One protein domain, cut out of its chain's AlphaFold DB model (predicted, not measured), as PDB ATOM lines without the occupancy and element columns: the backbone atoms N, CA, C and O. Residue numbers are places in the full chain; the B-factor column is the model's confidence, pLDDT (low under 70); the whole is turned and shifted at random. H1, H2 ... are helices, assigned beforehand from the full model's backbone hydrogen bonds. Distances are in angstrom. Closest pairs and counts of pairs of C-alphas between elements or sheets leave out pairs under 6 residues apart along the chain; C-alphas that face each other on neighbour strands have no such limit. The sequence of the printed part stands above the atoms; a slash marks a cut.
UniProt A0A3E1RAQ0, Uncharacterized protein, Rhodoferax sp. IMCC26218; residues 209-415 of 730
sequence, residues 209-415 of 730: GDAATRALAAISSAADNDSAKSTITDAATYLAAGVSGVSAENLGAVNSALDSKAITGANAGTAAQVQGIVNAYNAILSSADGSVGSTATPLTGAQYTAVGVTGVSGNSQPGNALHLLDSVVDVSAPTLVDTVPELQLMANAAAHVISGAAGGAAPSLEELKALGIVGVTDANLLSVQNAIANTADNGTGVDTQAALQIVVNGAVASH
ATOM      1  N   GLY A 209      40.084  20.434 -19.093       33.00
ATOM      2  CA  GLY A 209      39.540  21.638 -18.456       33.00
ATOM      3  C   GLY A 209      40.294  22.923 -18.827       33.00
ATOM      4  O   GLY A 209      39.668  23.951 -19.077       33.00
ATOM      5  N   ASP A 210      41.622  22.864 -18.941       51.38
ATOM      6  CA  ASP A 210      42.463  24.004 -19.323       51.38
ATOM      7  C   ASP A 210      42.265  24.381 -20.811       51.38
ATOM      8  O   ASP A 210      42.277  25.563 -21.157       51.38
ATOM      9  N   ALA A 211      42.038  23.403 -21.700       52.81
ATOM     10  CA  ALA A 211      41.709  23.647 -23.109       52.81
ATOM     11  C   ALA A 211      40.311  24.260 -23.289       52.81
ATOM     12  O   ALA A 211      40.175  25.253 -24.004       52.81
ATOM     13  N   ALA A 212      39.306  23.734 -22.583       60.03
ATOM     14  CA  ALA A 212      37.954  24.288 -22.596       60.03
ATOM     15  C   ALA A 212      37.905  25.714 -22.036       60.03
ATOM     16  O   ALA A 212      37.253  26.586 -22.608       60.03
ATOM     17  N   THR A 213      38.669  25.985 -20.973       67.31
ATOM     18  CA  THR A 213      38.795  27.329 -20.393       67.31
ATOM     19  C   THR A 213      39.419  28.316 -21.383       67.31
ATOM     20  O   THR A 213      38.941  29.441 -21.503       67.31
ATOM     21  N   ARG A 214      40.451  27.909 -22.139       71.56
ATOM     22  CA  ARG A 214      41.063  28.764 -23.174       71.56
ATOM     23  C   ARG A 214      40.132  29.018 -24.355       71.56
ATOM     24  O   ARG A 214      40.053  30.153 -24.810       71.56
ATOM     25  N   ALA A 215      39.439  27.991 -24.843       76.62
ATOM     26  CA  ALA A 215      38.501  28.128 -25.954       76.62
ATOM     27  C   ALA A 215      37.332  29.056 -25.591       76.62
ATOM     28  O   ALA A 215      36.991  29.960 -26.348       76.62
ATOM     29  N   LEU A 216      36.787  28.902 -24.383       81.12
ATOM     30  CA  LEU A 216      35.749  29.781 -23.860       81.12
ATOM     31  C   LEU A 216      36.250  31.219 -23.654       81.12
ATOM     32  O   LEU A 216      35.549  32.164 -24.003       81.12
ATOM     33  N   ALA A 217      37.476  31.403 -23.151       77.56
ATOM     34  CA  ALA A 217      38.090  32.726 -23.043       77.56
ATOM     35  C   ALA A 217      38.308  33.378 -24.418       77.56
ATOM     36  O   ALA A 217      38.112  34.581 -24.554       77.56
ATOM     37  N   ALA A 218      38.666  32.595 -25.442       80.69
ATOM     38  CA  ALA A 218      38.792  33.083 -26.811       80.69
ATOM     39  C   ALA A 218      37.436  33.528 -27.381       80.69
ATOM     40  O   ALA A 218      37.358  34.616 -27.935       80.69
ATOM     41  N   ILE A 219      36.367  32.749 -27.178       87.94
ATOM     42  CA  ILE A 219      34.996  33.110 -27.587       87.94
ATOM     43  C   ILE A 219      34.522  34.379 -26.866       87.94
ATOM     44  O   ILE A 219      34.059  35.319 -27.506       87.94
ATOM     45  N   SER A 220      34.687  34.437 -25.541       87.75
ATOM     46  CA  SER A 220      34.332  35.612 -24.738       87.75
ATOM     47  C   SER A 220      35.115  36.853 -25.167       87.75
ATOM     48  O   SER A 220      34.542  37.930 -25.285       87.75
ATOM     49  N   SER A 221      36.420  36.714 -25.413       84.06
ATOM     50  CA  SER A 221      37.257  37.820 -25.875       84.06
ATOM     51  C   SER A 221      36.912  38.233 -27.302       84.06
ATOM     52  O   SER A 221      37.015  39.413 -27.620       84.06
ATOM     53  N   ALA A 222      36.531  37.293 -28.162       86.06
ATOM     54  CA  ALA A 222      36.104  37.598 -29.515       86.06
ATOM     55  C   ALA A 222      34.814  38.426 -29.512       86.06
ATOM     56  O   ALA A 222      34.757  39.405 -30.250       86.06
ATOM     57  N   ALA A 223      33.865  38.090 -28.627       91.75
ATOM     58  CA  ALA A 223      32.641  38.860 -28.408       91.75
ATOM     59  C   ALA A 223      32.914  40.273 -27.864       91.75
ATOM     60  O   ALA A 223      32.374  41.239 -28.373       91.75
ATOM     61  N   ASP A 224      33.808  40.437 -26.879       89.06
ATOM     62  CA  ASP A 224      34.163  41.780 -26.371       89.06
ATOM     63  C   ASP A 224      34.822  42.690 -27.424       89.06
ATOM     64  O   ASP A 224      34.805  43.914 -27.284       89.06
ATOM     65  N   ASN A 225      35.453  42.102 -28.445       87.00
ATOM     66  CA  ASN A 225      36.210  42.827 -29.465       87.00
ATOM     67  C   ASN A 225      35.516  42.864 -30.836       87.00
ATOM     68  O   ASN A 225      36.163  43.281 -31.796       87.00
ATOM     69  N   ASP A 226      34.270  42.393 -30.953       94.25
ATOM     70  CA  ASP A 226      33.550  42.238 -32.227       94.25
ATOM     71  C   ASP A 226      34.418  41.551 -33.316       94.25
ATOM     72  O   ASP A 226      34.565  42.044 -34.439       94.25
ATOM     73  N   SER A 227      35.106  40.458 -32.955       92.06
ATOM     74  CA  SER A 227      36.162  39.850 -33.786       92.06
ATOM     75  C   SER A 227      36.018  38.349 -34.061       92.06
ATOM     76  O   SER A 227      36.901  37.770 -34.708       92.06
ATOM     77  N   ALA A 228      34.942  37.698 -33.625       92.56
ATOM     78  CA  ALA A 228      34.670  36.273 -33.802       92.56
ATOM     79  C   ALA A 228      34.765  35.832 -35.263       92.56
ATOM     80  O   ALA A 228      35.445  34.846 -35.544       92.56
ATOM     81  N   LYS A 229      34.213  36.588 -36.223       93.12
ATOM     82  CA  LYS A 229      34.313  36.235 -37.652       93.12
ATOM     83  C   LYS A 229      35.753  36.190 -38.173       93.12
ATOM     84  O   LYS A 229      36.044  35.442 -39.103       93.12
ATOM     85  N   SER A 230      36.655  36.979 -37.587       88.88
ATOM     86  CA  SER A 230      38.069  37.056 -37.993       88.88
ATOM     87  C   SER A 230      39.006  36.159 -37.180       88.88
ATOM     88  O   SER A 230      40.085  35.813 -37.657       88.88
ATOM     89  N   THR A 231      38.604  35.773 -35.967       78.88
ATOM     90  CA  THR A 231      39.448  35.039 -35.009       78.88
ATOM     91  C   THR A 231      39.011  33.589 -34.800       78.88
ATOM     92  O   THR A 231      39.833  32.761 -34.413       78.88
ATOM     93  N   ILE A 232      37.751  33.255 -35.094       85.31
ATOM     94  CA  ILE A 232      37.163  31.923 -34.920       85.31
ATOM     95  C   ILE A 232      36.708  31.405 -36.286       85.31
ATOM     96  O   ILE A 232      35.550  31.522 -36.679       85.31
ATOM     97  N   THR A 233      37.646  30.834 -37.034       86.00
ATOM     98  CA  THR A 233      37.420  30.375 -38.414       86.00
ATOM     99  C   THR A 233      36.969  28.919 -38.522       86.00
ATOM    100  O   THR A 233      36.730  28.446 -39.630       86.00
ATOM    101  N   ASP A 234      36.838  28.209 -37.396       81.25
ATOM    102  CA  ASP A 234      36.452  26.797 -37.353       81.25
ATOM    103  C   ASP A 234      35.560  26.476 -36.138       81.25
ATOM    104  O   ASP A 234      35.722  27.029 -35.044       81.25
ATOM    105  N   ALA A 235      34.636  25.529 -36.325       82.81
ATOM    106  CA  ALA A 235      33.702  25.042 -35.314       82.81
ATOM    107  C   ALA A 235      34.402  24.310 -34.152       82.81
ATOM    108  O   ALA A 235      33.844  24.212 -33.054       82.81
ATOM    109  N   ALA A 236      35.639  23.838 -34.349       78.69
ATOM    110  CA  ALA A 236      36.425  23.160 -33.320       78.69
ATOM    111  C   ALA A 236      36.631  24.007 -32.050       78.69
ATOM    112  O   ALA A 236      36.683  23.450 -30.954       78.69
ATOM    113  N   THR A 237      36.687  25.339 -32.163       80.12
ATOM    114  CA  THR A 237      36.804  26.243 -31.003       80.12
ATOM    115  C   THR A 237      35.564  26.177 -30.108       80.12
ATOM    116  O   THR A 237      35.684  26.110 -28.886       80.12
ATOM    117  N   TYR A 238      34.367  26.117 -30.697       83.62
ATOM    118  CA  TYR A 238      33.117  25.951 -29.953       83.62
ATOM    119  C   TYR A 238      33.044  24.574 -29.293       83.62
ATOM    120  O   TYR A 238      32.757  24.477 -28.098       83.62
ATOM    121  N   LEU A 239      33.403  23.519 -30.031       82.19
ATOM    122  CA  LEU A 239      33.445  22.159 -29.495       82.19
ATOM    123  C   LEU A 239      34.426  22.036 -28.323       82.19
ATOM    124  O   LEU A 239      34.096  21.436 -27.299       82.19
ATOM    125  N   ALA A 240      35.607  22.650 -28.435       74.50
ATOM    126  CA  ALA A 240      36.599  22.692 -27.366       74.50
ATOM    127  C   ALA A 240      36.077  23.428 -26.123       74.50
ATOM    128  O   ALA A 240      36.368  23.004 -25.009       74.50
ATOM    129  N   ALA A 241      35.259  24.473 -26.295       74.50
ATOM    130  CA  ALA A 241      34.575  25.171 -25.204       74.50
ATOM    131  C   ALA A 241      33.389  24.382 -24.605       74.50
ATOM    132  O   ALA A 241      32.724  24.878 -23.695       74.50
ATOM    133  N   GLY A 242      33.115  23.165 -25.090       78.44
ATOM    134  CA  GLY A 242      31.993  22.334 -24.650       78.44
ATOM    135  C   GLY A 242      30.647  22.728 -25.264       78.44
ATOM    136  O   GLY A 242      29.606  22.358 -24.724       78.44
ATOM    137  N   VAL A 243      30.659  23.480 -26.367       87.69
ATOM    138  CA  VAL A 243      29.469  23.928 -27.100       87.69
ATOM    139  C   VAL A 243      29.236  23.013 -28.299       87.69
ATOM    140  O   VAL A 243      30.154  22.677 -29.041       87.69
ATOM    141  N   SER A 244      27.988  22.607 -28.495       85.19
ATOM    142  CA  SER A 244      27.563  21.698 -29.562       85.19
ATOM    143  C   SER A 244      26.604  22.383 -30.534       85.19
ATOM    144  O   SER A 244      26.008  23.409 -30.209       85.19
ATOM    145  N   GLY A 245      26.433  21.804 -31.725       83.94
ATOM    146  CA  GLY A 245      25.508  22.330 -32.732       83.94
ATOM    147  C   GLY A 245      26.066  23.491 -33.555       83.94
ATOM    148  O   GLY A 245      25.279  24.209 -34.160       83.94
ATOM    149  N   VAL A 246      27.392  23.669 -33.585       92.19
ATOM    150  CA  VAL A 246      28.090  24.539 -34.545       92.19
ATOM    151  C   VAL A 246      28.726  23.665 -35.625       92.19
ATOM    152  O   VAL A 246      29.437  22.709 -35.316       92.19
ATOM    153  N   SER A 247      28.455  23.987 -36.881       89.75
ATOM    154  CA  SER A 247      28.977  23.349 -38.088       89.75
ATOM    155  C   SER A 247      29.468  24.422 -39.062       89.75
ATOM    156  O   SER A 247      29.342  25.620 -38.808       89.75
ATOM    157  N   ALA A 248      30.009  24.009 -40.206       89.44
ATOM    158  CA  ALA A 248      30.375  24.951 -41.261       89.44
ATOM    159  C   ALA A 248      29.165  25.745 -41.799       89.44
ATOM    160  O   ALA A 248      29.350  26.865 -42.267       89.44
ATOM    161  N   GLU A 249      27.943  25.198 -41.714       90.00
ATOM    162  CA  GLU A 249      26.738  25.853 -42.239       90.00
ATOM    163  C   GLU A 249      26.268  27.038 -41.380       90.00
ATOM    164  O   GLU A 249      25.738  28.000 -41.923       90.00
ATOM    165  N   ASN A 250      26.466  26.997 -40.059       93.62
ATOM    166  CA  ASN A 250      25.976  28.033 -39.136       93.62
ATOM    167  C   ASN A 250      27.087  28.817 -38.417       93.62
ATOM    168  O   ASN A 250      26.789  29.760 -37.683       93.62
ATOM    169  N   LEU A 251      28.363  28.472 -38.633       95.06
ATOM    170  CA  LEU A 251      29.507  29.152 -38.020       95.06
ATOM    171  C   LEU A 251      29.482  30.665 -38.274       95.06
ATOM    172  O   LEU A 251      29.700  31.447 -37.351       95.06
ATOM    173  N   GLY A 252      29.191  31.080 -39.512       96.94
ATOM    174  CA  GLY A 252      29.114  32.496 -39.884       96.94
ATOM    175  C   GLY A 252      28.045  33.257 -39.097       96.94
ATOM    176  O   GLY A 252      28.319  34.342 -38.589       96.94
ATOM    177  N   ALA A 253      26.880  32.637 -38.929       97.94
ATOM    178  CA  ALA A 253      25.746  33.151 -38.171       97.94
ATOM    179  C   ALA A 253      26.051  33.293 -36.673       97.94
ATOM    180  O   ALA A 253      25.878  34.366 -36.091       97.94
ATOM    181  N   VAL A 254      26.595  32.242 -36.051       98.12
ATOM    182  CA  VAL A 254      26.999  32.271 -34.635       98.12
ATOM    183  C   VAL A 254      28.088  33.321 -34.400       98.12
ATOM    184  O   VAL A 254      27.997  34.102 -33.455       98.12
ATOM    185  N   ASN A 255      29.085  33.398 -35.286       98.06
ATOM    186  CA  ASN A 255      30.111  34.437 -35.223       98.06
ATOM    187  C   ASN A 255      29.504  35.838 -35.394       98.06
ATOM    188  O   ASN A 255      29.896  36.751 -34.676       98.06
ATOM    189  N   SER A 256      28.511  36.014 -36.276       98.44
ATOM    190  CA  SER A 256      27.805  37.291 -36.418       98.44
ATOM    191  C   SER A 256      27.048  37.695 -35.151       98.44
ATOM    192  O   SER A 256      26.898  38.893 -34.919       98.44
ATOM    193  N   ALA A 257      26.556  36.738 -34.360       98.06
ATOM    194  CA  ALA A 257      25.932  37.018 -33.068       98.06
ATOM    195  C   ALA A 257      26.937  37.500 -32.028       98.06
ATOM    196  O   ALA A 257      26.675  38.487 -31.342       98.06
ATOM    197  N   LEU A 258      28.098  36.849 -31.945       97.56
ATOM    198  CA  LEU A 258      29.179  37.288 -31.064       97.56
ATOM    199  C   LEU A 258      29.768  38.638 -31.486       97.56
ATOM    200  O   LEU A 258      30.160  39.395 -30.616       97.56
ATOM    201  N   ASP A 259      29.778  38.952 -32.785       97.81
ATOM    202  CA  ASP A 259      30.237  40.246 -33.319       97.81
ATOM    203  C   ASP A 259      29.180  41.360 -33.225       97.81
ATOM    204  O   ASP A 259      29.372  42.470 -33.729       97.81
ATOM    205  N   SER A 260      28.018  41.071 -32.635       96.38
ATOM    206  CA  SER A 260      26.984  42.077 -32.438       96.38
ATOM    207  C   SER A 260      27.268  42.903 -31.183       96.38
ATOM    208  O   SER A 260      27.513  42.366 -30.109       96.38
ATOM    209  N   LYS A 261      27.088  44.225 -31.272       92.50
ATOM    210  CA  LYS A 261      27.315  45.150 -30.142       92.50
ATOM    211  C   LYS A 261      26.526  44.827 -28.868       92.50
ATOM    212  O   LYS A 261      26.855  45.334 -27.797       92.50
ATOM    213  N   ALA A 262      25.422  44.092 -28.991       93.38
ATOM    214  CA  ALA A 262      24.575  43.713 -27.865       93.38
ATOM    215  C   ALA A 262      25.118  42.495 -27.096       93.38
ATOM    216  O   ALA A 262      24.721  42.277 -25.949       93.38
ATOM    217  N   ILE A 263      26.013  41.715 -27.706       94.81
ATOM    218  CA  ILE A 263      26.619  40.521 -27.129       94.81
ATOM    219  C   ILE A 263      28.059  40.848 -26.750       94.81
ATOM    220  O   ILE A 263      28.889  41.158 -27.585       94.81
ATOM    221  N   THR A 264      28.351  40.771 -25.458       91.25
ATOM    222  CA  THR A 264      29.697  40.999 -24.913       91.25
ATOM    223  C   THR A 264      30.267  39.702 -24.347       91.25
ATOM    224  O   THR A 264      29.563  38.693 -24.229       91.25
ATOM    225  N   GLY A 265      31.513  39.721 -23.883       76.88
ATOM    226  CA  GLY A 265      32.114  38.611 -23.148       76.88
ATOM    227  C   GLY A 265      31.299  38.190 -21.920       76.88
ATOM    228  O   GLY A 265      31.241  37.010 -21.587       76.88
ATOM    229  N   ALA A 266      30.544  39.103 -21.297       81.44
ATOM    230  CA  ALA A 266      29.627  38.752 -20.207       81.44
ATOM    231  C   ALA A 266      28.469  37.841 -20.661       81.44
ATOM    232  O   ALA A 266      27.962  37.038 -19.871       81.44
ATOM    233  N   ASN A 267      28.064  37.941 -21.929       88.56
ATOM    234  CA  ASN A 267      27.052  37.100 -22.568       88.56
ATOM    235  C   ASN A 267      27.638  35.796 -23.131       88.56
ATOM    236  O   ASN A 267      26.870  34.913 -23.492       88.56
ATOM    237  N   ALA A 268      28.965  35.659 -23.182       89.75
ATOM    238  CA  ALA A 268      29.681  34.510 -23.741       89.75
ATOM    239  C   ALA A 268      30.723  33.914 -22.765       89.75
ATOM    240  O   ALA A 268      31.615  33.170 -23.168       89.75
ATOM    241  N   GLY A 269      30.609  34.222 -21.470       77.56
ATOM    242  CA  GLY A 269      31.607  33.889 -20.447       77.56
ATOM    243  C   GLY A 269      31.513  32.467 -19.887       77.56
ATOM    244  O   GLY A 269      32.367  32.052 -19.106       77.56
ATOM    245  N   THR A 270      30.480  31.706 -20.261       81.44
ATOM    246  CA  THR A 270      30.286  30.299 -19.879       81.44
ATOM    247  C   THR A 270      29.814  29.468 -21.068       81.44
ATOM    248  O   THR A 270      29.078  29.961 -21.923       81.44
ATOM    249  N   ALA A 271      30.164  28.179 -21.091       79.88
ATOM    250  CA  ALA A 271      29.716  27.253 -22.135       79.88
ATOM    251  C   ALA A 271      28.182  27.226 -22.277       79.88
ATOM    252  O   ALA A 271      27.661  27.170 -23.383       79.88
ATOM    253  N   ALA A 272      27.449  27.335 -21.161       83.00
ATOM    254  CA  ALA A 272      25.987  27.375 -21.163       83.00
ATOM    255  C   ALA A 272      25.425  28.639 -21.833       83.00
ATOM    256  O   ALA A 272      24.431  28.558 -22.551       83.00
ATOM    257  N   GLN A 273      26.057  29.796 -21.621       89.69
ATOM    258  CA  GLN A 273      25.644  31.033 -22.278       89.69
ATOM    259  C   GLN A 273      25.906  30.973 -23.786       89.69
ATOM    260  O   GLN A 273      24.999  31.256 -24.563       89.69
ATOM    261  N   VAL A 274      27.089  30.503 -24.203       93.44
ATOM    262  CA  VAL A 274      27.414  30.327 -25.630       93.44
ATOM    263  C   VAL A 274      26.489  29.292 -26.284       93.44
ATOM    264  O   VAL A 274      25.981  29.529 -27.376       93.44
ATOM    265  N   GLN A 275      26.176  28.184 -25.601       94.38
ATOM    266  CA  GLN A 275      25.180  27.216 -26.076       94.38
ATOM    267  C   GLN A 275      23.790  27.853 -26.233       94.38
ATOM    268  O   GLN A 275      23.060  27.495 -27.153       94.38
ATOM    269  N   GLY A 276      23.426  28.809 -25.372       91.81
ATOM    270  CA  GLY A 276      22.204  29.602 -25.507       91.81
ATOM    271  C   GLY A 276      22.163  30.420 -26.800       91.81
ATOM    272  O   GLY A 276      21.155  30.372 -27.500       91.81
ATOM    273  N   ILE A 277      23.265  31.096 -27.147       96.62
ATOM    274  CA  ILE A 277      23.413  31.854 -28.405       96.62
ATOM    275  C   ILE A 277      23.271  30.913 -29.609       96.62
ATOM    276  O   ILE A 277      22.463  31.164 -30.500       96.62
ATOM    277  N   VAL A 278      24.002  29.792 -29.601       97.38
ATOM    278  CA  VAL A 278      23.965  28.791 -30.682       97.38
ATOM    279  C   VAL A 278      22.563  28.212 -30.859       97.38
ATOM    280  O   VAL A 278      22.057  28.146 -31.976       97.38
ATOM    281  N   ASN A 279      21.898  27.828 -29.767       95.50
ATOM    282  CA  ASN A 279      20.543  27.280 -29.822       95.50
ATOM    283  C   ASN A 279      19.533  28.303 -30.355       95.50
ATOM    284  O   ASN A 279      18.652  27.938 -31.129       95.50
ATOM    285  N   ALA A 280      19.653  29.568 -29.943       96.12
ATOM    286  CA  ALA A 280      18.778  30.634 -30.411       96.12
ATOM    287  C   ALA A 280      18.961  30.895 -31.910       96.12
ATOM    288  O   ALA A 280      17.972  30.938 -32.637       96.12
ATOM    289  N   TYR A 281      20.205  30.980 -32.386       96.88
ATOM    290  CA  TYR A 281      20.472  31.201 -33.806       96.88
ATOM    291  C   TYR A 281      20.034  30.007 -34.661       96.88
ATOM    292  O   TYR A 281      19.388  30.180 -35.688       96.88
ATOM    293  N   ASN A 282      20.298  28.780 -34.208       94.94
ATOM    294  CA  ASN A 282      19.842  27.580 -34.910       94.94
ATOM    295  C   ASN A 282      18.317  27.496 -35.005       94.94
ATOM    296  O   ASN A 282      17.804  27.013 -36.010       94.94
ATOM    297  N   ALA A 283      17.586  27.983 -33.999       93.81
ATOM    298  CA  ALA A 283      16.132  28.083 -34.081       93.81
ATOM    299  C   ALA A 283      15.690  29.090 -35.158       93.81
ATOM    300  O   ALA A 283      14.765  28.792 -35.905       93.81
ATOM    301  N   ILE A 284      16.377  30.233 -35.279       95.19
ATOM    302  CA  ILE A 284      16.113  31.237 -36.324       95.19
ATOM    303  C   ILE A 284      16.386  30.654 -37.718       95.19
ATOM    304  O   ILE A 284      15.515  30.704 -38.578       95.19
ATOM    305  N   LEU A 285      17.553  30.034 -37.930       94.19
ATOM    306  CA  LEU A 285      17.904  29.411 -39.215       94.19
ATOM    307  C   LEU A 285      16.965  28.257 -39.583       94.19
ATOM    308  O   LEU A 285      16.677  28.056 -40.755       94.19
ATOM    309  N   SER A 286      16.500  27.492 -38.592       91.81
ATOM    310  CA  SER A 286      15.541  26.410 -38.819       91.81
ATOM    311  C   SER A 286      14.133  26.916 -39.125       91.81
ATOM    312  O   SER A 286      13.374  26.173 -39.738       91.81
ATOM    313  N   SER A 287      13.772  28.107 -38.645       91.50
ATOM    314  CA  SER A 287      12.512  28.770 -38.985       91.50
ATOM    315  C   SER A 287      12.572  29.320 -40.412       91.50
ATOM    316  O   SER A 287      11.629  29.145 -41.168       91.50
ATOM    317  N   ALA A 288      13.715  29.877 -40.822       93.00
ATOM    318  CA  ALA A 288      13.937  30.381 -42.174       93.00
ATOM    319  C   ALA A 288      14.235  29.284 -43.204       93.00
ATOM    320  O   ALA A 288      15.319  29.236 -43.779       93.00
ATOM    321  N   ASP A 289      13.281  28.393 -43.462       85.50
ATOM    322  CA  ASP A 289      13.422  27.322 -44.456       85.50
ATOM    323  C   ASP A 289      12.820  27.666 -45.835       85.50
ATOM    324  O   ASP A 289      12.814  26.835 -46.751       85.50
ATOM    325  N   GLY A 290      12.338  28.901 -46.004       84.69
ATOM    326  CA  GLY A 290      11.712  29.402 -47.226       84.69
ATOM    327  C   GLY A 290      10.300  28.865 -47.478       84.69
ATOM    328  O   GLY A 290       9.779  29.037 -48.584       84.69
ATOM    329  N   SER A 291       9.682  28.197 -46.499       81.19
ATOM    330  CA  SER A 291       8.346  27.608 -46.604       81.19
ATOM    331  C   SER A 291       7.405  28.175 -45.547       81.19
ATOM    332  O   SER A 291       7.727  28.249 -44.374       81.19
ATOM    333  N   VAL A 292       6.177  28.509 -45.951       80.38
ATOM    334  CA  VAL A 292       5.159  29.006 -45.014       80.38
ATOM    335  C   VAL A 292       4.761  27.913 -44.014       80.38
ATOM    336  O   VAL A 292       4.348  26.821 -44.413       80.38
ATOM    337  N   GLY A 293       4.765  28.249 -42.727       71.56
ATOM    338  CA  GLY A 293       4.253  27.431 -41.633       71.56
ATOM    339  C   GLY A 293       5.180  26.294 -41.205       71.56
ATOM    340  O   GLY A 293       4.698  25.308 -40.640       71.56
ATOM    341  N   SER A 294       6.478  26.397 -41.484       61.53
ATOM    342  CA  SER A 294       7.489  25.419 -41.065       61.53
ATOM    343  C   SER A 294       7.863  25.554 -39.585       61.53
ATOM    344  O   SER A 294       8.283  24.581 -38.945       61.53
ATOM    345  N   THR A 295       7.617  26.722 -38.993       62.50
ATOM    346  CA  THR A 295       7.913  27.001 -37.587       62.50
ATOM    347  C   THR A 295       6.896  26.341 -36.640       62.50
ATOM    348  O   THR A 295       5.863  26.904 -36.280       62.50
ATOM    349  N   ALA A 296       7.198  25.124 -36.169       59.25
ATOM    350  CA  ALA A 296       6.347  24.381 -35.225       59.25
ATOM    351  C   ALA A 296       6.233  25.032 -33.825       59.25
ATOM    352  O   ALA A 296       5.366  24.665 -33.028       59.25
ATOM    353  N   THR A 297       7.124  25.965 -33.481       76.19
ATOM    354  CA  THR A 297       7.087  26.746 -32.235       76.19
ATOM    355  C   THR A 297       7.564  28.170 -32.529       76.19
ATOM    356  O   THR A 297       8.733  28.310 -32.883       76.19
ATOM    357  N   PRO A 298       6.702  29.195 -32.374       84.69
ATOM    358  CA  PRO A 298       7.041  30.589 -32.664       84.69
ATOM    359  C   PRO A 298       8.315  31.051 -31.960       84.69
ATOM    360  O   PRO A 298       8.516  30.741 -30.776       84.69
ATOM    361  N   LEU A 299       9.143  31.829 -32.657       92.50
ATOM    362  CA  LEU A 299      10.326  32.427 -32.052       92.50
ATOM    363  C   LEU A 299       9.921  33.451 -30.984       92.50
ATOM    364  O   LEU A 299       8.923  34.172 -31.070       92.50
ATOM    365  N   THR A 300      10.718  33.511 -29.926       94.38
ATOM    366  CA  THR A 300      10.513  34.419 -28.797       94.38
ATOM    367  C   THR A 300      11.464  35.600 -28.883       94.38
ATOM    368  O   THR A 300      12.592  35.488 -29.365       94.38
ATOM    369  N   GLY A 301      11.075  36.738 -28.308       94.50
ATOM    370  CA  GLY A 301      11.967  37.891 -28.214       94.50
ATOM    371  C   GLY A 301      13.243  37.590 -27.418       94.50
ATOM    372  O   GLY A 301      14.278  38.202 -27.663       94.50
ATOM    373  N   ALA A 302      13.207  36.606 -26.512       94.81
ATOM    374  CA  ALA A 302      14.392  36.132 -25.799       94.81
ATOM    375  C   ALA A 302      15.400  35.430 -26.725       94.81
ATOM    376  O   ALA A 302      16.600  35.597 -26.531       94.81
ATOM    377  N   GLN A 303      14.938  34.689 -27.741       95.94
ATOM    378  CA  GLN A 303      15.820  34.074 -28.741       95.94
ATOM    379  C   GLN A 303      16.483  35.139 -29.622       95.94
ATOM    380  O   GLN A 303      17.698  35.110 -29.788       95.94
ATOM    381  N   TYR A 304      15.728  36.138 -30.087       97.38
ATOM    382  CA  TYR A 304      16.299  37.279 -30.815       97.38
ATOM    383  C   TYR A 304      17.300  38.072 -29.958       97.38
ATOM    384  O   TYR A 304      18.406  38.368 -30.405       97.38
ATOM    385  N   THR A 305      16.969  38.329 -28.690       96.62
ATOM    386  CA  THR A 305      17.881  39.006 -27.751       96.62
ATOM    387  C   THR A 305      19.163  38.199 -27.523       96.62
ATOM    388  O   THR A 305      20.242  38.778 -27.432       96.62
ATOM    389  N   ALA A 306      19.073  36.867 -27.455       96.38
ATOM    390  CA  ALA A 306      20.229  35.997 -27.245       96.38
ATOM    391  C   ALA A 306      21.228  36.029 -28.411       96.38
ATOM    392  O   ALA A 306      22.410  35.800 -28.183       96.38
ATOM    393  N   VAL A 307      20.784  36.340 -29.632       97.56
ATOM    394  CA  VAL A 307      21.673  36.534 -30.790       97.56
ATOM    395  C   VAL A 307      22.058  37.999 -31.015       97.56
ATOM    396  O   VAL A 307      22.751  38.299 -31.977       97.56
ATOM    397  N   GLY A 308      21.627  38.912 -30.141       96.69
ATOM    398  CA  GLY A 308      21.990  40.329 -30.191       96.69
ATOM    399  C   GLY A 308      21.026  41.236 -30.958       96.69
ATOM    400  O   GLY A 308      21.319  42.416 -31.138       96.69
ATOM    401  N   VAL A 309      19.864  40.726 -31.377       97.88
ATOM    402  CA  VAL A 309      18.798  41.546 -31.969       97.88
ATOM    403  C   VAL A 309      18.043  42.274 -30.858       97.88
ATOM    404  O   VAL A 309      17.640  41.691 -29.852       97.88
ATOM    405  N   THR A 310      17.829  43.569 -31.050       95.31
ATOM    406  CA  THR A 310      17.170  44.471 -30.101       95.31
ATOM    407  C   THR A 310      15.850  45.000 -30.667       95.31
ATOM    408  O   THR A 310      15.592  44.904 -31.864       95.31
ATOM    409  N   GLY A 311      14.986  45.558 -29.812       89.81
ATOM    410  CA  GLY A 311      13.710  46.161 -30.236       89.81
ATOM    411  C   GLY A 311      12.515  45.199 -30.301       89.81
ATOM    412  O   GLY A 311      11.383  45.657 -30.423       89.81
ATOM    413  N   VAL A 312      12.733  43.891 -30.123       93.19
ATOM    414  CA  VAL A 312      11.680  42.865 -30.000       93.19
ATOM    415  C   VAL A 312      11.770  42.147 -28.653       93.19
ATOM    416  O   VAL A 312      12.856  41.903 -28.135       93.19
ATOM    417  N   SER A 313      10.629  41.828 -28.035       92.31
ATOM    418  CA  SER A 313      10.583  41.177 -26.718       92.31
ATOM    419  C   SER A 313       9.295  40.372 -26.521       92.31
ATOM    420  O   SER A 313       8.340  40.515 -27.280       92.31
ATOM    421  N   GLY A 314       9.261  39.530 -25.484       93.25
ATOM    422  CA  GLY A 314       8.077  38.745 -25.136       93.25
ATOM    423  C   GLY A 314       7.800  37.596 -26.107       93.25
ATOM    424  O   GLY A 314       8.726  36.995 -26.654       93.25
ATOM    425  N   ASN A 315       6.516  37.276 -26.277       94.19
ATOM    426  CA  ASN A 315       6.045  36.200 -27.145       94.19
ATOM    427  C   ASN A 315       5.424  36.774 -28.423       94.19
ATOM    428  O   ASN A 315       4.810  37.844 -28.389       94.19
ATOM    429  N   SER A 316       5.545  36.031 -29.522       93.25
ATOM    430  CA  SER A 316       4.821  36.299 -30.766       93.25
ATOM    431  C   SER A 316       3.306  36.322 -30.492       93.25
ATOM    432  O   SER A 316       2.759  35.374 -29.921       93.25
ATOM    433  N   GLN A 317       2.643  37.443 -30.799       93.25
ATOM    434  CA  GLN A 317       1.197  37.641 -30.623       93.25
ATOM    435  C   GLN A 317       0.642  38.534 -31.740       93.25
ATOM    436  O   GLN A 317       1.319  39.497 -32.108       93.25
ATOM    437  N   PRO A 318      -0.596  38.292 -32.214       93.38
ATOM    438  CA  PRO A 318      -1.225  39.138 -33.223       93.38
ATOM    439  C   PRO A 318      -1.153  40.627 -32.863       93.38
ATOM    440  O   PRO A 318      -1.416  41.017 -31.722       93.38
ATOM    441  N   GLY A 319      -0.794  41.444 -33.846       92.88
ATOM    442  CA  GLY A 319      -0.638  42.891 -33.725       92.88
ATOM    443  C   GLY A 319       0.711  43.390 -33.201       92.88
ATOM    444  O   GLY A 319       0.916  44.602 -33.165       92.88
ATOM    445  N   ASN A 320       1.648  42.517 -32.803       94.81
ATOM    446  CA  ASN A 320       2.975  42.946 -32.347       94.81
ATOM    447  C   ASN A 320       4.076  42.739 -33.405       94.81
ATOM    448  O   ASN A 320       3.959  41.922 -34.316       94.81
ATOM    449  N   ALA A 321       5.177  43.485 -33.270       96.31
ATOM    450  CA  ALA A 321       6.281  43.450 -34.234       96.31
ATOM    451  C   ALA A 321       6.987  42.087 -34.284       96.31
ATOM    452  O   ALA A 321       7.493  41.699 -35.331       96.31
ATOM    453  N   LEU A 322       6.999  41.347 -33.168       96.38
ATOM    454  CA  LEU A 322       7.589  40.013 -33.112       96.38
ATOM    455  C   LEU A 322       6.801  39.012 -33.964       96.38
ATOM    456  O   LEU A 322       7.413  38.177 -34.605       96.38
ATOM    457  N   HIS A 323       5.475  39.119 -34.016       95.50
ATOM    458  CA  HIS A 323       4.634  38.256 -34.843       95.50
ATOM    459  C   HIS A 323       4.859  38.498 -36.340       95.50
ATOM    460  O   HIS A 323       4.973  37.542 -37.106       95.50
ATOM    461  N   LEU A 324       5.032  39.762 -36.741       96.50
ATOM    462  CA  LEU A 324       5.422  40.094 -38.111       96.50
ATOM    463  C   LEU A 324       6.836  39.589 -38.428       96.50
ATOM    464  O   LEU A 324       7.029  38.965 -39.466       96.50
ATOM    465  N   LEU A 325       7.805  39.821 -37.539       96.69
ATOM    466  CA  LEU A 325       9.183  39.356 -37.714       96.69
ATOM    467  C   LEU A 325       9.258  37.828 -37.840       96.69
ATOM    468  O   LEU A 325       9.898  37.332 -38.758       96.69
ATOM    469  N   ASP A 326       8.578  37.096 -36.960       93.94
ATOM    470  CA  ASP A 326       8.504  35.630 -36.967       93.94
ATOM    471  C   ASP A 326       7.881  35.130 -38.281       93.94
ATOM    472  O   ASP A 326       8.453  34.280 -38.956       93.94
ATOM    473  N   SER A 327       6.782  35.752 -38.733       94.31
ATOM    474  CA  SER A 327       6.166  35.452 -40.035       94.31
ATOM    475  C   SER A 327       7.070  35.756 -41.235       94.31
ATOM    476  O   SER A 327       6.910  35.113 -42.271       94.31
ATOM    477  N   VAL A 328       7.951  36.755 -41.147       95.62
ATOM    478  CA  VAL A 328       8.910  37.102 -42.208       95.62
ATOM    479  C   VAL A 328      10.083  36.130 -42.218       95.62
ATOM    480  O   VAL A 328      10.489  35.685 -43.291       95.62
ATOM    481  N   VAL A 329      10.615  35.775 -41.046       95.38
ATOM    482  CA  VAL A 329      11.697  34.790 -40.915       95.38
ATOM    483  C   VAL A 329      11.240  33.432 -41.440       95.38
ATOM    484  O   VAL A 329      11.960  32.865 -42.248       95.38
ATOM    485  N   ASP A 330      10.031  32.980 -41.102       92.38
ATOM    486  CA  ASP A 330       9.452  31.702 -41.559       92.38
ATOM    487  C   ASP A 330       9.469  31.542 -43.094       92.38
ATOM    488  O   ASP A 330       9.829  30.499 -43.631       92.38
ATOM    489  N   VAL A 331       9.173  32.614 -43.837       92.19
ATOM    490  CA  VAL A 331       9.178  32.592 -45.314       92.19
ATOM    491  C   VAL A 331      10.523  32.966 -45.942       92.19
ATOM    492  O   VAL A 331      10.654  32.957 -47.169       92.19
ATOM    493  N   SER A 332      11.521  33.316 -45.131       93.88
ATOM    494  CA  SER A 332      12.848  33.722 -45.599       93.88
ATOM    495  C   SER A 332      13.743  32.517 -45.868       93.88
ATOM    496  O   SER A 332      13.590  31.457 -45.271       93.88
ATOM    497  N   ALA A 333      14.718  32.685 -46.762       92.81
ATOM    498  CA  ALA A 333      15.800  31.715 -46.916       92.81
ATOM    499  C   ALA A 333      16.843  31.890 -45.793       92.81
ATOM    500  O   ALA A 333      17.052  33.027 -45.357       92.81
ATOM    501  N   PRO A 334      17.590  30.835 -45.403       92.44
ATOM    502  CA  PRO A 334      18.586  30.931 -44.334       92.44
ATOM    503  C   PRO A 334      19.637  32.023 -44.582       92.44
ATOM    504  O   PRO A 334      20.075  32.685 -43.655       92.44
ATOM    505  N   THR A 335      20.000  32.251 -45.848       94.38
ATOM    506  CA  THR A 335      20.996  33.250 -46.271       94.38
ATOM    507  C   THR A 335      20.525  34.701 -46.166       94.38
ATOM    508  O   THR A 335      21.296  35.596 -46.472       94.38
ATOM    509  N   LEU A 336      19.245  34.950 -45.869       94.69
ATOM    510  CA  LEU A 336      18.712  36.301 -45.629       94.69
ATOM    511  C   LEU A 336      18.621  36.626 -44.132       94.69
ATOM    512  O   LEU A 336      18.216  37.726 -43.764       94.69
ATOM    513  N   VAL A 337      18.944  35.651 -43.280       96.31
ATOM    514  CA  VAL A 337      18.885  35.742 -41.820       96.31
ATOM    515  C   VAL A 337      20.170  35.207 -41.174       96.31
ATOM    516  O   VAL A 337      20.159  34.870 -39.990       96.31
ATOM    517  N   ASP A 338      21.261  35.080 -41.940       96.19
ATOM    518  CA  ASP A 338      22.533  34.501 -41.487       96.19
ATOM    519  C   ASP A 338      23.486  35.538 -40.876       96.19
ATOM    520  O   ASP A 338      24.575  35.190 -40.404       96.19
ATOM    521  N   THR A 339      23.061  36.802 -40.796       98.00
ATOM    522  CA  THR A 339      23.744  37.833 -40.021       98.00
ATOM    523  C   THR A 339      22.802  38.607 -39.092       98.00
ATOM    524  O   THR A 339      21.623  38.837 -39.360       98.00
ATOM    525  N   VAL A 340      23.333  39.059 -37.951       98.06
ATOM    526  CA  VAL A 340      22.573  39.899 -37.007       98.06
ATOM    527  C   VAL A 340      22.157  41.246 -37.600       98.06
ATOM    528  O   VAL A 340      21.035  41.666 -37.324       98.06
ATOM    529  N   PRO A 341      22.983  41.944 -38.407       97.69
ATOM    530  CA  PRO A 341      22.545  43.159 -39.086       97.69
ATOM    531  C   PRO A 341      21.285  42.975 -39.945       97.69
ATOM    532  O   PRO A 341      20.415  43.842 -39.905       97.69
ATOM    533  N   GLU A 342      21.144  41.854 -40.660       97.81
ATOM    534  CA  GLU A 342      19.933  41.554 -41.441       97.81
ATOM    535  C   GLU A 342      18.719  41.356 -40.532       97.81
ATOM    536  O   GLU A 342      17.692  42.012 -40.710       97.81
ATOM    537  N   LEU A 343      18.859  40.538 -39.483       97.94
ATOM    538  CA  LEU A 343      17.795  40.318 -38.499       97.94
ATOM    539  C   LEU A 343      17.386  41.609 -37.774       97.94
ATOM    540  O   LEU A 343      16.206  41.830 -37.507       97.94
ATOM    541  N   GLN A 344      18.346  42.481 -37.457       98.06
ATOM    542  CA  GLN A 344      18.077  43.768 -36.821       98.06
ATOM    543  C   GLN A 344      17.344  44.724 -37.769       98.06
ATOM    544  O   GLN A 344      16.453  45.447 -37.318       98.06
ATOM    545  N   LEU A 345      17.683  44.721 -39.064       98.06
ATOM    546  CA  LEU A 345      16.958  45.482 -40.080       98.06
ATOM    547  C   LEU A 345      15.507  44.994 -40.191       98.06
ATOM    548  O   LEU A 345      14.594  45.815 -40.143       98.06
ATOM    549  N   MET A 346      15.283  43.676 -40.242       98.06
ATOM    550  CA  MET A 346      13.935  43.092 -40.246       98.06
ATOM    551  C   MET A 346      13.153  43.430 -38.967       98.06
ATOM    552  O   MET A 346      11.982  43.795 -39.038       98.06
ATOM    553  N   ALA A 347      13.789  43.368 -37.793       97.94
ATOM    554  CA  ALA A 347      13.155  43.709 -36.519       97.94
ATOM    555  C   ALA A 347      12.736  45.188 -36.452       97.94
ATOM    556  O   ALA A 347      11.621  45.501 -36.026       97.94
ATOM    557  N   ASN A 348      13.601  46.098 -36.913       98.12
ATOM    558  CA  ASN A 348      13.295  47.528 -36.996       98.12
ATOM    559  C   ASN A 348      12.171  47.799 -37.999       98.12
ATOM    560  O   ASN A 348      11.224  48.517 -37.682       98.12
ATOM    561  N   ALA A 349      12.235  47.169 -39.174       98.31
ATOM    562  CA  ALA A 349      11.209  47.272 -40.200       98.31
ATOM    563  C   ALA A 349       9.842  46.810 -39.679       98.31
ATOM    564  O   ALA A 349       8.846  47.514 -39.846       98.31
ATOM    565  N   ALA A 350       9.791  45.671 -38.981       97.94
ATOM    566  CA  ALA A 350       8.563  45.172 -38.375       97.94
ATOM    567  C   ALA A 350       8.018  46.147 -37.317       97.94
ATOM    568  O   ALA A 350       6.819  46.425 -37.283       97.94
ATOM    569  N   ALA A 351       8.892  46.733 -36.492       97.56
ATOM    570  CA  ALA A 351       8.501  47.757 -35.528       97.56
ATOM    571  C   ALA A 351       7.943  49.022 -36.207       97.56
ATOM    572  O   ALA A 351       6.931  49.551 -35.748       97.56
ATOM    573  N   HIS A 352       8.544  49.486 -37.307       98.31
ATOM    574  CA  HIS A 352       8.037  50.622 -38.084       98.31
ATOM    575  C   HIS A 352       6.719  50.313 -38.803       98.31
ATOM    576  O   HIS A 352       5.859  51.182 -38.870       98.31
ATOM    577  N   VAL A 353       6.488  49.088 -39.281       98.50
ATOM    578  CA  VAL A 353       5.180  48.697 -39.840       98.50
ATOM    579  C   VAL A 353       4.081  48.788 -38.777       98.50
ATOM    580  O   VAL A 353       3.065  49.445 -39.003       98.50
ATOM    581  N   ILE A 354       4.293  48.179 -37.604       97.88
ATOM    582  CA  ILE A 354       3.310  48.213 -36.506       97.88
ATOM    583  C   ILE A 354       3.119  49.643 -35.979       97.88
ATOM    584  O   ILE A 354       1.995  50.067 -35.725       97.88
ATOM    585  N   SER A 355       4.205  50.413 -35.854       97.44
ATOM    586  CA  SER A 355       4.160  51.825 -35.451       97.44
ATOM    587  C   SER A 355       3.409  52.680 -36.472       97.44
ATOM    588  O   SER A 355       2.544  53.463 -36.091       97.44
ATOM    589  N   GLY A 356       3.679  52.497 -37.766       97.38
ATOM    590  CA  GLY A 356       3.012  53.193 -38.861       97.38
ATOM    591  C   GLY A 356       1.510  52.924 -38.899       97.38
ATOM    592  O   GLY A 356       0.743  53.863 -39.084       97.38
ATOM    593  N   ALA A 357       1.081  51.684 -38.632       97.44
ATOM    594  CA  ALA A 357      -0.337  51.344 -38.490       97.44
ATOM    595  C   ALA A 357      -1.016  52.102 -37.338       97.44
ATOM    596  O   ALA A 357      -2.177  52.468 -37.447       97.44
ATOM    597  N   ALA A 358      -0.282  52.407 -36.266       96.50
ATOM    598  CA  ALA A 358      -0.750  53.233 -35.152       96.50
ATOM    599  C   ALA A 358      -0.552  54.754 -35.372       96.50
ATOM    600  O   ALA A 358      -0.641  55.534 -34.420       96.50
ATOM    601  N   GLY A 359      -0.229  55.192 -36.597       92.81
ATOM    602  CA  GLY A 359       0.026  56.598 -36.940       92.81
ATOM    603  C   GLY A 359       1.399  57.136 -36.507       92.81
ATOM    604  O   GLY A 359       1.605  58.350 -36.469       92.81
ATOM    605  N   GLY A 360       2.325  56.250 -36.140       95.19
ATOM    606  CA  GLY A 360       3.703  56.558 -35.762       95.19
ATOM    607  C   GLY A 360       4.668  56.636 -36.949       95.19
ATOM    608  O   GLY A 360       4.317  57.050 -38.052       95.19
ATOM    609  N   ALA A 361       5.929  56.260 -36.711       94.12
ATOM    610  CA  ALA A 361       6.953  56.234 -37.754       94.12
ATOM    611  C   ALA A 361       6.631  55.145 -38.790       94.12
ATOM    612  O   ALA A 361       6.533  53.976 -38.430       94.12
ATOM    613  N   ALA A 362       6.472  55.540 -40.054       94.19
ATOM    614  CA  ALA A 362       6.167  54.634 -41.157       94.19
ATOM    615  C   ALA A 362       7.431  53.926 -41.687       94.19
ATOM    616  O   ALA A 362       8.516  54.513 -41.642       94.19
ATOM    617  N   PRO A 363       7.307  52.702 -42.234       97.94
ATOM    618  CA  PRO A 363       8.442  51.969 -42.784       97.94
ATOM    619  C   PRO A 363       8.945  52.596 -44.092       97.94
ATOM    620  O   PRO A 363       8.168  53.087 -44.916       97.94
ATOM    621  N   SER A 364      10.256  52.559 -44.299       97.81
ATOM    622  CA  SER A 364      10.927  52.972 -45.535       97.81
ATOM    623  C   SER A 364      10.850  51.907 -46.640       97.81
ATOM    624  O   SER A 364      10.479  50.757 -46.403       97.81
ATOM    625  N   LEU A 365      11.239  52.271 -47.871       96.00
ATOM    626  CA  LEU A 365      11.323  51.324 -48.991       96.00
ATOM    627  C   LEU A 365      12.303  50.174 -48.712       96.00
ATOM    628  O   LEU A 365      12.021  49.029 -49.058       96.00
ATOM    629  N   GLU A 366      13.456  50.478 -48.112       97.62
ATOM    630  CA  GLU A 366      14.470  49.482 -47.751       97.62
ATOM    631  C   GLU A 366      13.933  48.501 -46.706       97.62
ATOM    632  O   GLU A 366      14.068  47.291 -46.866       97.62
ATOM    633  N   GLU A 367      13.237  49.011 -45.691       98.38
ATOM    634  CA  GLU A 367      12.617  48.201 -44.642       98.38
ATOM    635  C   GLU A 367      11.509  47.294 -45.183       98.38
ATOM    636  O   GLU A 367      11.473  46.112 -44.854       98.38
ATOM    637  N   LEU A 368      10.643  47.797 -46.068       98.38
ATOM    638  CA  LEU A 368       9.619  46.969 -46.714       98.38
ATOM    639  C   LEU A 368      10.253  45.844 -47.548       98.38
ATOM    640  O   LEU A 368       9.800  44.702 -47.484       98.38
ATOM    641  N   LYS A 369      11.339  46.130 -48.275       97.38
ATOM    642  CA  LYS A 369      12.091  45.106 -49.019       97.38
ATOM    643  C   LYS A 369      12.751  44.084 -48.093       97.38
ATOM    644  O   LYS A 369      12.720  42.898 -48.405       97.38
ATOM    645  N   ALA A 370      13.306  44.522 -46.962       96.56
ATOM    646  CA  ALA A 370      13.893  43.633 -45.961       96.56
ATOM    647  C   ALA A 370      12.854  42.679 -45.347       96.56
ATOM    648  O   ALA A 370      13.187  41.543 -45.032       96.56
ATOM    649  N   LEU A 371      11.586  43.096 -45.249       97.62
ATOM    650  CA  LEU A 371      10.466  42.236 -44.842       97.62
ATOM    651  C   LEU A 371       9.957  41.302 -45.959       97.62
ATOM    652  O   LEU A 371       8.927  40.646 -45.799       97.62
ATOM    653  N   GLY A 372      10.626  41.264 -47.114       95.75
ATOM    654  CA  GLY A 372      10.215  40.449 -48.257       95.75
ATOM    655  C   GLY A 372       8.957  40.963 -48.964       95.75
ATOM    656  O   GLY A 372       8.285  40.188 -49.646       95.75
ATOM    657  N   ILE A 373       8.609  42.246 -48.805       97.38
ATOM    658  CA  ILE A 373       7.477  42.860 -49.506       97.38
ATOM    659  C   ILE A 373       7.893  43.266 -50.919       97.38
ATOM    660  O   ILE A 373       8.890  43.962 -51.132       97.38
ATOM    661  N   VAL A 374       7.086  42.866 -51.900       93.88
ATOM    662  CA  VAL A 374       7.298  43.157 -53.324       93.88
ATOM    663  C   VAL A 374       6.287  44.177 -53.852       93.88
ATOM    664  O   VAL A 374       5.223  44.382 -53.271       93.88
ATOM    665  N   GLY A 375       6.612  44.817 -54.980       88.12
ATOM    666  CA  GLY A 375       5.737  45.790 -55.649       88.12
ATOM    667  C   GLY A 375       5.860  47.230 -55.141       88.12
ATOM    668  O   GLY A 375       5.207  48.117 -55.689       88.12
ATOM    669  N   VAL A 376       6.716  47.486 -54.148       89.69
ATOM    670  CA  VAL A 376       6.982  48.836 -53.631       89.69
ATOM    671  C   VAL A 376       8.115  49.496 -54.421       89.69
ATOM    672  O   VAL A 376       9.177  48.906 -54.632       89.69
ATOM    673  N   THR A 377       7.895  50.734 -54.844       86.12
ATOM    674  CA  THR A 377       8.855  51.607 -55.529       86.12
ATOM    675  C   THR A 377       8.839  52.982 -54.866       86.12
ATOM    676  O   THR A 377       7.918  53.297 -54.114       86.12
ATOM    677  N   ASP A 378       9.819  53.840 -55.159       79.94
ATOM    678  CA  ASP A 378       9.801  55.222 -54.651       79.94
ATOM    679  C   ASP A 378       8.527  55.976 -55.074       79.94
ATOM    680  O   ASP A 378       7.996  56.780 -54.312       79.94
ATOM    681  N   ALA A 379       7.986  55.654 -56.255       70.19
ATOM    682  CA  ALA A 379       6.778  56.272 -56.792       70.19
ATOM    683  C   ALA A 379       5.508  55.943 -55.989       70.19
ATOM    684  O   ALA A 379       4.614  56.785 -55.911       70.19
ATOM    685  N   ASN A 380       5.416  54.746 -55.394       76.38
ATOM    686  CA  ASN A 380       4.223  54.297 -54.663       76.38
ATOM    687  C   ASN A 380       4.416  54.189 -53.139       76.38
ATOM    688  O   ASN A 380       3.450  53.905 -52.427       76.38
ATOM    689  N   LEU A 381       5.622  54.468 -52.627       87.00
ATOM    690  CA  LEU A 381       5.965  54.333 -51.208       87.00
ATOM    691  C   LEU A 381       5.012  55.111 -50.294       87.00
ATOM    692  O   LEU A 381       4.515  54.551 -49.320       87.00
ATOM    693  N   LEU A 382       4.708  56.372 -50.616       83.75
ATOM    694  CA  LEU A 382       3.811  57.195 -49.795       83.75
ATOM    695  C   LEU A 382       2.393  56.607 -49.726       83.75
ATOM    696  O   LEU A 382       1.763  56.612 -48.670       83.75
ATOM    697  N   SER A 383       1.898  56.062 -50.838       81.38
ATOM    698  CA  SER A 383       0.593  55.396 -50.880       81.38
ATOM    699  C   SER A 383       0.588  54.117 -50.042       81.38
ATOM    700  O   SER A 383      -0.358  53.877 -49.295       81.38
ATOM    701  N   VAL A 384       1.667  53.332 -50.092       91.38
ATOM    702  CA  VAL A 384       1.841  52.147 -49.240       91.38
ATOM    703  C   VAL A 384       1.886  52.532 -47.757       91.38
ATOM    704  O   VAL A 384       1.191  51.920 -46.951       91.38
ATOM    705  N   GLN A 385       2.631  53.576 -47.391       94.31
ATOM    706  CA  GLN A 385       2.701  54.075 -46.012       94.31
ATOM    707  C   GLN A 385       1.332  54.551 -45.503       94.31
ATOM    708  O   GLN A 385       0.937  54.202 -44.392       94.31
ATOM    709  N   ASN A 386       0.572  55.275 -46.330       88.75
ATOM    710  CA  ASN A 386      -0.792  55.688 -45.994       88.75
ATOM    711  C   ASN A 386      -1.739  54.489 -45.857       88.75
ATOM    712  O   ASN A 386      -2.585  54.472 -44.967       88.75
ATOM    713  N   ALA A 387      -1.607  53.473 -46.713       91.56
ATOM    714  CA  ALA A 387      -2.413  52.260 -46.615       91.56
ATOM    715  C   ALA A 387      -2.129  51.489 -45.318       91.56
ATOM    716  O   ALA A 387      -3.069  51.030 -44.677       91.56
ATOM    717  N   ILE A 388      -0.861  51.413 -44.899       95.94
ATOM    718  CA  ILE A 388      -0.471  50.855 -43.596       95.94
ATOM    719  C   ILE A 388      -1.106  51.668 -42.463       95.94
ATOM    720  O   ILE A 388      -1.756  51.083 -41.600       95.94
ATOM    721  N   ALA A 389      -1.002  53.000 -42.497       95.50
ATOM    722  CA  ALA A 389      -1.590  53.889 -41.490       95.50
ATOM    723  C   ALA A 389      -3.130  53.847 -41.430       95.50
ATOM    724  O   ALA A 389      -3.712  54.206 -40.414       95.50
ATOM    725  N   ASN A 390      -3.794  53.404 -42.501       93.81
ATOM    726  CA  ASN A 390      -5.247  53.222 -42.556       93.81
ATOM    727  C   ASN A 390      -5.711  51.833 -42.081       93.81
ATOM    728  O   ASN A 390      -6.912  51.546 -42.099       93.81
ATOM    729  N   THR A 391      -4.788  50.943 -41.704       96.12
ATOM    730  CA  THR A 391      -5.142  49.662 -41.075       96.12
ATOM    731  C   THR A 391      -5.541  49.870 -39.610       96.12
ATOM    732  O   THR A 391      -5.584  50.991 -39.119       96.12
ATOM    733  N   ALA A 392      -5.908  48.801 -38.900       95.19
ATOM    734  CA  ALA A 392      -6.250  48.925 -37.487       95.19
ATOM    735  C   ALA A 392      -5.016  49.314 -36.651       95.19
ATOM    736  O   ALA A 392      -4.018  48.593 -36.663       95.19
ATOM    737  N   ASP A 393      -5.141  50.364 -35.834       95.19
ATOM    738  CA  ASP A 393      -4.082  50.907 -34.962       95.19
ATOM    739  C   ASP A 393      -3.465  49.884 -33.983       95.19
ATOM    740  O   ASP A 393      -2.430  50.134 -33.373       95.19
ATOM    741  N   ASN A 394      -4.101  48.723 -33.793       93.38
ATOM    742  CA  ASN A 394      -3.577  47.625 -32.979       93.38
ATOM    743  C   ASN A 394      -2.587  46.712 -33.733       93.38
ATOM    744  O   ASN A 394      -2.229  45.662 -33.206       93.38
ATOM    745  N   GLY A 395      -2.219  47.052 -34.973       95.00
ATOM    746  CA  GLY A 395      -1.251  46.326 -35.797       95.00
ATOM    747  C   GLY A 395      -1.773  45.037 -36.441       95.00
ATOM    748  O   GLY A 395      -1.104  44.487 -37.309       95.00
ATOM    749  N   THR A 396      -2.968  44.553 -36.081       96.31
ATOM    750  CA  THR A 396      -3.491  43.248 -36.553       96.31
ATOM    751  C   THR A 396      -3.761  43.179 -38.059       96.31
ATOM    752  O   THR A 396      -3.926  42.097 -38.610       96.31
ATOM    753  N   GLY A 397      -3.815  44.323 -38.748       95.31
ATOM    754  CA  GLY A 397      -3.956  44.374 -40.207       95.31
ATOM    755  C   GLY A 397      -2.650  44.153 -40.978       95.31
ATOM    756  O   GLY A 397      -2.694  43.998 -42.195       95.31
ATOM    757  N   VAL A 398      -1.504  44.163 -40.294       97.75
ATOM    758  CA  VAL A 398      -0.159  44.146 -40.896       97.75
ATOM    759  C   VAL A 398       0.822  43.258 -40.116       97.75
ATOM    760  O   VAL A 398       2.028  43.354 -40.300       97.75
ATOM    761  N   ASP A 399       0.327  42.386 -39.237       95.50
ATOM    762  CA  ASP A 399       1.130  41.599 -38.291       95.50
ATOM    763  C   ASP A 399       1.708  40.295 -38.863       95.50
ATOM    764  O   ASP A 399       2.289  39.504 -38.125       95.50
ATOM    765  N   THR A 400       1.567  40.053 -40.164       95.81
ATOM    766  CA  THR A 400       2.202  38.946 -40.894       95.81
ATOM    767  C   THR A 400       2.680  39.442 -42.251       95.81
ATOM    768  O   THR A 400       2.120  40.405 -42.788       95.81
ATOM    769  N   GLN A 401       3.672  38.769 -42.843       95.81
ATOM    770  CA  GLN A 401       4.172  39.128 -44.178       95.81
ATOM    771  C   GLN A 401       3.027  39.141 -45.200       95.81
ATOM    772  O   GLN A 401       2.889  40.088 -45.973       95.81
ATOM    773  N   ALA A 402       2.148  38.136 -45.143       94.88
ATOM    774  CA  ALA A 402       1.027  38.004 -46.063       94.88
ATOM    775  C   ALA A 402      -0.015  39.123 -45.887       94.88
ATOM    776  O   ALA A 402      -0.482  39.682 -46.881       94.88
ATOM    777  N   ALA A 403      -0.368  39.479 -44.646       96.56
ATOM    778  CA  ALA A 403      -1.297  40.580 -44.381       96.56
ATOM    779  C   ALA A 403      -0.726  41.920 -44.873       96.56
ATOM    780  O   ALA A 403      -1.409  42.660 -45.584       96.56
ATOM    781  N   LEU A 404       0.553  42.186 -44.591       98.06
ATOM    782  CA  LEU A 404       1.241  43.379 -45.080       98.06
ATOM    783  C   LEU A 404       1.309  43.409 -46.617       98.06
ATOM    784  O   LEU A 404       1.013  44.441 -47.218       98.06
ATOM    785  N   GLN A 405       1.614  42.283 -47.270       97.31
ATOM    786  CA  GLN A 405       1.628  42.194 -48.733       97.31
ATOM    787  C   GLN A 405       0.239  42.446 -49.337       97.31
ATOM    788  O   GLN A 405       0.146  43.048 -50.403       97.31
ATOM    789  N   ILE A 406      -0.852  42.045 -48.672       95.50
ATOM    790  CA  ILE A 406      -2.222  42.367 -49.106       95.50
ATOM    791  C   ILE A 406      -2.481  43.876 -49.030       95.50
ATOM    792  O   ILE A 406      -3.005  44.440 -49.991       95.50
ATOM    793  N   VAL A 407      -2.095  44.536 -47.934       94.25
ATOM    794  CA  VAL A 407      -2.224  45.998 -47.783       94.25
ATOM    795  C   VAL A 407      -1.430  46.724 -48.872       94.25
ATOM    796  O   VAL A 407      -1.960  47.617 -49.533       94.25
ATOM    797  N   VAL A 408      -0.195  46.283 -49.123       93.75
ATOM    798  CA  VAL A 408       0.670  46.815 -50.185       93.75
ATOM    799  C   VAL A 408       0.044  46.600 -51.559       93.75
ATOM    800  O   VAL A 408      -0.071  47.549 -52.327       93.75
ATOM    801  N   ASN A 409      -0.428  45.391 -51.869       89.31
ATOM    802  CA  ASN A 409      -1.087  45.099 -53.142       89.31
ATOM    803  C   ASN A 409      -2.343  45.954 -53.337       89.31
ATOM    804  O   ASN A 409      -2.591  46.413 -54.448       89.31
ATOM    805  N   GLY A 410      -3.114  46.198 -52.274       84.69
ATOM    806  CA  GLY A 410      -4.260  47.107 -52.296       84.69
ATOM    807  C   GLY A 410      -3.850  48.543 -52.617       84.69
ATOM    808  O   GLY A 410      -4.429  49.154 -53.513       84.69
ATOM    809  N   ALA A 411      -2.803  49.048 -51.957       83.19
ATOM    810  CA  ALA A 411      -2.243  50.370 -52.225       83.19
ATOM    811  C   ALA A 411      -1.716  50.490 -53.665       83.19
ATOM    812  O   ALA A 411      -1.963  51.481 -54.347       83.19
ATOM    813  N   VAL A 412      -1.038  49.459 -54.172       77.19
ATOM    814  CA  VAL A 412      -0.545  49.413 -55.555       77.19
ATOM    815  C   VAL A 412      -1.705  49.313 -56.554       77.19
ATOM    816  O   VAL A 412      -1.677  49.982 -57.583       77.19
ATOM    817  N   ALA A 413      -2.765  48.566 -56.249       69.12
ATOM    818  CA  ALA A 413      -3.948  48.450 -57.103       69.12
ATOM    819  C   ALA A 413      -4.842  49.705 -57.102       69.12
ATOM    820  O   ALA A 413      -5.584  49.917 -58.061       69.12
ATOM    821  N   SER A 414      -4.772  50.562 -56.074       64.94
ATOM    822  CA  SER A 414      -5.500  51.842 -56.057       64.94
ATOM    823  C   SER A 414      -4.977  52.889 -57.051       64.94
ATOM    824  O   SER A 414      -5.605  53.931 -57.203       64.94
ATOM    825  N   HIS A 415      -3.890  52.614 -57.781       71.62
ATOM    826  CA  HIS A 415      -3.419  53.508 -58.838       71.62
ATOM    827  C   HIS A 415      -4.258  53.348 -60.113       71.62
ATOM    828  O   HIS A 415      -4.504  52.218 -60.557       71.62
TER     829      HIS A 415
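AT A GLANCE: This is residues 209 to 415 of the 730 residues of an uncharacterized protein of Rhodoferax sp. IMCC26218 (UniProt A0A3E1RAQ0). Picture a rod of eleven mostly short helices strung along one long axis, from H1 and H3 at one end to H10 and H11 at the other, crossing each other steeply rather than lying side by side. H1 to H4 make one end, H5, H6 and H7 the middle, and H8 runs from H4 toward the far end, where H9, H10 and H11 gather. The printed part has 207 residues with named helices H1 to H11 in chain order and no named strand, class all helix. It is compact, with a radius of gyration of the C-alphas of 18.5 A, and spans 66 by 30 by 27 A.

HOW THE PARTS SIT: Begin with H1, residues 209 to 224, which touches H3, residues 236 to 240; their closest C-alphas, Ala 212 and Ala 240, are 5.2 A apart. Between them in the chain, H2, residues 228 to 231, touches H4, residues 251 to 258, closest at C-alphas 228 and 255, 5.1 A. Next, H5, residues 271 to 287, touches H4 with residues 277 to 281 alone, at a steep tilt of 60 degrees, opposite ways; closest are C-alphas 254 and 278, 6.1 A. H6, residues 301 to 306, touches H5, closest at C-alphas 280 and 303, 4.8 A. H7, residues 321 to 330, touches H8, residues 340 to 357, at a steep tilt of 50 degrees; closest are C-alphas 321 and 351, 5.0 A. H8 touches H9, residues 365 to 370, closest at C-alphas 349 and 367, 4.8 A. H8 also touches H10, residues 381 to 389, with residues 353 to 357 alone, C-alphas 357 and 389 being closest at 4.1 A. H10 touches H11, residues 401 to 413, at a steep tilt of 57 degrees, opposite ways, closest at C-alphas 384 and 411, 5.4 A. H1 and H11, for instance, are apart. Every O i to N i+4 pair is within hydrogen-bond range in H1 and H3 to H11; H2 is too short for one.

IN THESE COORDINATES: Find C-alpha 209 at (39.540, 21.638, -18.456), where H1 begins its 22.3 A. H5 measures 24.1 A. H8, the longest helix, runs 25.7 A from C-alpha 340 at (22.573, 39.899, -37.007). H11 covers 17.9 A and ends at C-alpha 413, (-3.948, 48.450, -57.103).

THE WHOLE: The farthest C-alphas, Asp 210 and His 415, are 67.4 A apart. The printed part has no cut. The links H4 to H5, H5 to H6, H6 to H7 and H10 to H11 are long. Look for pLDDT under 70 at residues 209 to 213, 294 to 296 and 413 to 414.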